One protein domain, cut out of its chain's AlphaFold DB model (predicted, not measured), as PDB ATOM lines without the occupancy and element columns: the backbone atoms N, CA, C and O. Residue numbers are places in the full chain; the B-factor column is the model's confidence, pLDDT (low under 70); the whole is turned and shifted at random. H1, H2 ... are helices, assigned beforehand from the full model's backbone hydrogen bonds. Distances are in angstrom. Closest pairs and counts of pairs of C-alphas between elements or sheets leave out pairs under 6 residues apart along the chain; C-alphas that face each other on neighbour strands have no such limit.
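What this domain is: This is residues 2 to 42 of the 197 residues of a protein of Saccharopolyspora erythraea (strain ATCC 11635 / DSM 40517 / JCM 4748 / NBRC 13426 / NCIMB 8594 / NRRL 2338) (UniProt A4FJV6). Two ten-residue helices, H1 and H3, meet at a steep angle in an L-like corner, where the first residue of H1, Leu 2, comes up to Ala 38 in H3, while the short helix H2 packs on H1 near Ala 8. Beyond the far end of H1 the chain turns through residues 12 to 20 and folds back to H2, and a second link, residues 25 to 31, leads on to H3. The printed part has 41 residues with three named helices, in the order H1, H2, H3, and no named strand; the class is all helix. The whole is compact, with a radius of gyration of the C-alphas of 9.0 A, and its outline is elongated, spanning 26 by 17 by 15 A.

Where its parts are: H1 covers residues 2 to 11 and measures 14.1 A from first to last C-alpha, from C-alpha 2 at (231.064, 345.098, 164.998) to C-alpha 11 at (226.860, 336.207, 175.095). H3 covers residues 32 to 41 and is also 14.1 A long; C-alpha 41 stands at (234.697, 353.234, 163.041). Between them in the chain is H2, residues 21 to 24, which is 5.5 A long and begins at C-alpha 21 at (236.119, 343.374, 179.510).

How they stand to each other: H1 touches both other helices. H1 and H3 touch with 5 pairs of C-alphas within 8 A, the closest being those of Leu 2 and Ala 38, 5.3 A apart. Their lines stand at a steep tilt of 62 degrees, and they run opposite ways. H1 and H2 touch with 4 pairs of C-alphas within 8 A; the closest are those of Ala 8 and Leu 22, 6.0 A apart. H2 and H3 are close but not clearly touching, with 2 pairs of C-alphas within 8 A, and their closest C-alphas, those of Ser 23 and His 32, are 5.4 A apart. In H1 and H3 every O i to N i+4 pair is within hydrogen-bond range. H2 is too short for such a pair, and its one O i to N i+3 pair is within range.

The domain as a whole: The two C-alphas farthest apart are those of Asp 13 and His 41, at 26.0 A, while the first and last printed C-alphas, those of Leu 2 and Gly 42, are 5.9 A apart. The printed part has no cut. The link from H1 to H2, with 9 residues, and the link from H2 to H3, with 7, are both short. The mean pLDDT of the printed part of this predicted model is 88.7, and no printed residue is under 70.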
ATOM      1  N   LEU A   2     232.344 344.763 164.357       84.56
ATOM      2  CA  LEU A   2     231.064 345.098 164.998       84.56
ATOM      3  C   LEU A   2     230.225 343.851 165.331       84.56
ATOM      4  O   LEU A   2     229.758 343.743 166.448       84.56
ATOM      5  N   PHE A   3     230.143 342.870 164.423       87.31
ATOM      6  CA  PHE A   3     229.458 341.598 164.706       87.31
ATOM      7  C   PHE A   3     230.072 340.804 165.867       87.31
ATOM      8  O   PHE A   3     229.332 340.322 166.705       87.31
ATOM      9  N   GLU A   4     231.406 340.726 165.968       88.62
ATOM     10  CA  GLU A   4     232.061 340.038 167.100       88.62
ATOM     11  C   GLU A   4     231.790 340.769 168.423       88.62
ATOM     12  O   GLU A   4     231.561 340.130 169.440       88.62
ATOM     13  N   LEU A   5     231.750 342.108 168.395       89.75
ATOM     14  CA  LEU A   5     231.348 342.914 169.546       89.75
ATOM     15  C   LEU A   5     229.873 342.688 169.909       89.75
ATOM     16  O   LEU A   5     229.547 342.583 171.084       89.75
ATOM     17  N   THR A   6     228.977 342.611 168.923       90.31
ATOM     18  CA  THR A   6     227.561 342.307 169.159       90.31
ATOM     19  C   THR A   6     227.392 340.922 169.772       90.31
ATOM     20  O   THR A   6     226.692 340.800 170.771       90.31
ATOM     21  N   ASP A   7     228.068 339.908 169.232       91.38
ATOM     22  CA  ASP A   7     228.041 338.549 169.778       91.38
ATOM     23  C   ASP A   7     228.578 338.534 171.215       91.38
ATOM     24  O   ASP A   7     227.930 337.994 172.103       91.38
ATOM     25  N   ALA A   8     229.689 339.227 171.483       91.75
ATOM     26  CA  ALA A   8     230.237 339.377 172.831       91.75
ATOM     27  C   ALA A   8     229.252 340.018 173.822       91.75
ATOM     28  O   ALA A   8     229.158 339.575 174.962       91.75
ATOM     29  N   VAL A   9     228.506 341.047 173.400       91.81
ATOM     30  CA  VAL A   9     227.471 341.690 174.232       91.81
ATOM     31  C   VAL A   9     226.294 340.745 174.484       91.81
ATOM     32  O   VAL A   9     225.754 340.719 175.584       91.81
ATOM     33  N   LEU A  10     225.875 339.974 173.479       90.62
ATOM     34  CA  LEU A  10     224.742 339.051 173.606       90.62
ATOM     35  C   LEU A  10     225.089 337.795 174.415       90.62
ATOM     36  O   LEU A  10     224.204 337.208 175.035       90.62
ATOM     37  N   CYS A  11     226.357 337.388 174.402       91.50
ATOM     38  CA  CYS A  11     226.860 336.207 175.095       91.50
ATOM     39  C   CYS A  11     227.482 336.519 176.464       91.50
ATOM     40  O   CYS A  11     227.868 335.587 177.166       91.50
ATOM     41  N   SER A  12     227.585 337.790 176.869       90.19
ATOM     42  CA  SER A  12     228.103 338.137 178.193       90.19
ATOM     43  C   SER A  12     227.127 337.739 179.301       90.19
ATOM     44  O   SER A  12     225.929 338.016 179.223       90.19
ATOM     45  N   ASP A  13     227.660 337.158 180.374       84.94
ATOM     46  CA  ASP A  13     226.883 336.782 181.552       84.94
ATOM     47  C   ASP A  13     226.485 338.025 182.370       84.94
ATOM     48  O   ASP A  13     227.156 338.423 183.322       84.94
ATOM     49  N   GLY A  14     225.361 338.639 181.999       86.06
ATOM     50  CA  GLY A  14     224.762 339.768 182.714       86.06
ATOM     51  C   GLY A  14     225.067 341.144 182.104       86.06
ATOM     52  O   GLY A  14     225.460 341.238 180.942       86.06
ATOM     53  N   PRO A  15     224.818 342.236 182.858       87.38
ATOM     54  CA  PRO A  15     224.998 343.595 182.358       87.38
ATOM     55  C   PRO A  15     226.455 343.893 182.003       87.38
ATOM     56  O   PRO A  15     227.368 343.624 182.784       87.38
ATOM     57  N   VAL A  16     226.664 344.524 180.850       87.38
ATOM     58  CA  VAL A  16     227.988 344.989 180.430       87.38
ATOM     59  C   VAL A  16     228.361 346.239 181.221       87.38
ATOM     60  O   VAL A  16     227.838 347.322 180.973       87.38
ATOM     61  N   THR A  17     229.309 346.106 182.143       86.81
ATOM     62  CA  THR A  17     229.817 347.221 182.960       86.81
ATOM     63  C   THR A  17     231.111 347.825 182.412       86.81
ATOM     64  O   THR A  17     231.463 348.954 182.753       86.81
ATOM     65  N   SER A  18     231.817 347.101 181.539       87.19
ATOM     66  CA  SER A  18     233.088 347.522 180.951       87.19
ATOM     67  C   SER A  18     233.208 347.064 179.501       87.19
ATOM     68  O   SER A  18     233.215 345.872 179.196       87.19
ATOM     69  N   LEU A  19     233.385 348.025 178.589       87.38
ATOM     70  CA  LEU A  19     233.639 347.731 177.177       87.38
ATOM     71  C   LEU A  19     234.948 346.968 176.972       87.38
ATOM     72  O   LEU A  19     235.032 346.121 176.094       87.38
ATOM     73  N   ALA A  20     235.980 347.249 177.771       89.00
ATOM     74  CA  ALA A  20     237.256 346.554 177.631       89.00
ATOM     75  C   ALA A  20     237.139 345.074 178.032       89.00
ATOM     76  O   ALA A  20     237.765 344.224 177.399       89.00
ATOM     77  N   GLU A  21     236.318 344.751 179.036       89.50
ATOM     78  CA  GLU A  21     236.119 343.374 179.510       89.50
ATOM     79  C   GLU A  21     235.401 342.492 178.490       89.50
ATOM     80  O   GLU A  21     235.683 341.300 178.427       89.50
ATOM     81  N   LEU A  22     234.578 343.068 177.606       89.81
ATOM     82  CA  LEU A  22     233.989 342.324 176.487       89.81
ATOM     83  C   LEU A  22     235.046 341.679 175.586       89.81
ATOM     84  O   LEU A  22     234.775 340.651 174.970       89.81
ATOM     85  N   SER A  23     236.266 342.225 175.539       89.25
ATOM     86  CA  SER A  23     237.358 341.606 174.782       89.25
ATOM     87  C   SER A  23     237.871 340.287 175.369       89.25
ATOM     88  O   SER A  23     238.687 339.623 174.734       89.25
ATOM     89  N   LEU A  24     237.401 339.908 176.561       88.56
ATOM     90  CA  LEU A  24     237.704 338.638 177.220       88.56
ATOM     91  C   LEU A  24     236.655 337.550 176.935       88.56
ATOM     92  O   LEU A  24     236.881 336.395 177.295       88.56
ATOM     93  N   THR A  25     235.523 337.899 176.315       88.94
ATOM     94  CA  THR A  25     234.509 336.920 175.888       88.94
ATOM     95  C   THR A  25     235.068 336.014 174.789       88.94
ATOM     96  O   THR A  25     235.941 336.416 174.016       88.94
ATOM     97  N   ALA A  26     234.587 334.771 174.709       86.88
ATOM     98  CA  ALA A  26     235.092 333.800 173.733       86.88
ATOM     99  C   ALA A  26     234.782 334.222 172.284       86.88
ATOM    100  O   ALA A  26     235.508 333.883 171.345       86.88
ATOM    101  N   GLU A  27     233.705 334.980 172.121       89.12
ATOM    102  CA  GLU A  27     233.170 335.514 170.880       89.12
ATOM    103  C   GLU A  27     234.060 336.635 170.315       89.12
ATOM    104  O   GLU A  27     234.187 336.782 169.093       89.12
ATOM    105  N   HIS A  28     234.761 337.384 171.178       86.44
ATOM    106  CA  HIS A  28     235.639 338.477 170.763       86.44
ATOM    107  C   HIS A  28     237.095 338.024 170.609       86.44
ATOM    108  O   HIS A  28     237.906 338.024 171.530       86.44
ATOM    109  N   ARG A  29     237.477 337.676 169.379       86.00
ATOM    110  CA  ARG A  29     238.774 337.034 169.077       86.00
ATOM    111  C   ARG A  29     239.966 337.991 168.959       86.00
ATOM    112  O   ARG A  29     241.061 337.565 168.586       86.00
ATOM    113  N   ARG A  30     239.774 339.293 169.192       84.69
ATOM    114  CA  ARG A  30     240.806 340.333 169.019       84.69
ATOM    115  C   ARG A  30     241.033 341.111 170.312       84.69
ATOM    116  O   ARG A  30     240.206 341.105 171.203       84.69
ATOM    117  N   GLY A  31     242.150 341.827 170.414       85.75
ATOM    118  CA  GLY A  31     242.419 342.658 171.593       85.75
ATOM    119  C   GLY A  31     241.452 343.842 171.749       85.75
ATOM    120  O   GLY A  31     240.761 344.236 170.805       85.75
ATOM    121  N   HIS A  32     241.469 344.467 172.929       88.31
ATOM    122  CA  HIS A  32     240.625 345.619 173.280       88.31
ATOM    123  C   HIS A  32     240.758 346.819 172.319       88.31
ATOM    124  O   HIS A  32     239.791 347.542 172.110       88.31
ATOM    125  N   GLY A  33     241.924 347.047 171.701       90.00
ATOM    126  CA  GLY A  33     242.099 348.146 170.736       90.00
ATOM    127  C   GLY A  33     241.157 348.004 169.539       90.00
ATOM    128  O   GLY A  33     240.481 348.949 169.151       90.00
ATOM    129  N   ALA A  34     241.005 346.773 169.052       88.88
ATOM    130  CA  ALA A  34     240.123 346.456 167.942       88.88
ATOM    131  C   ALA A  34     238.631 346.586 168.329       88.88
ATOM    132  O   ALA A  34     237.787 346.824 167.467       88.88
ATOM    133  N   LEU A  35     238.302 346.453 169.621       90.12
ATOM    134  CA  LEU A  35     236.963 346.730 170.146       90.12
ATOM    135  C   LEU A  35     236.640 348.225 170.070       90.12
ATOM    136  O   LEU A  35     235.601 348.593 169.532       90.12
ATOM    137  N   TYR A  36     237.545 349.088 170.538       90.69
ATOM    138  CA  TYR A  36     237.361 350.537 170.417       90.69
ATOM    139  C   TYR A  36     237.326 350.984 168.954       90.69
ATOM    140  O   TYR A  36     236.506 351.828 168.601       90.69
ATOM    141  N   ASP A  37     238.126 350.372 168.078       91.50
ATOM    142  CA  ASP A  37     238.028 350.615 166.637       91.50
ATOM    143  C   ASP A  37     236.650 350.233 166.084       91.50
ATOM    144  O   ASP A  37     236.116 350.948 165.239       91.50
ATOM    145  N   ALA A  38     236.051 349.138 166.568       90.75
ATOM    146  CA  ALA A  38     234.710 348.718 166.169       90.75
ATOM    147  C   ALA A  38     233.627 349.711 166.608       90.75
ATOM    148  O   ALA A  38     232.672 349.909 165.867       90.75
ATOM    149  N   VAL A  39     233.769 350.337 167.777       89.50
ATOM    150  CA  VAL A  39     232.831 351.365 168.261       89.50
ATOM    151  C   VAL A  39     233.028 352.687 167.516       89.50
ATOM    152  O   VAL A  39     232.054 353.304 167.102       89.50
ATOM    153  N   ASN A  40     234.277 353.108 167.308       90.44
ATOM    154  CA  ASN A  40     234.596 354.405 166.704       90.44
ATOM    155  C   ASN A  40     234.398 354.432 165.183       90.44
ATOM    156  O   ASN A  40     234.015 355.458 164.629       90.44
ATOM    157  N   HIS A  41     234.695 353.322 164.504       90.31
ATOM    158  CA  HIS A  41     234.697 353.234 163.041       90.31
ATOM    159  C   HIS A  41     233.709 352.193 162.504       90.31
ATOM    160  O   HIS A  41     233.638 351.972 161.293       90.31
ATOM    161  N   GLY A  42     232.970 351.512 163.383       88.81
ATOM    162  CA  GLY A  42     231.917 350.593 162.976       88.81
ATOM    163  C   GLY A  42     230.793 351.342 162.280       88.81
ATOM    164  O   GLY A  42     230.351 352.391 162.737       88.81
TER     165      GLY A  42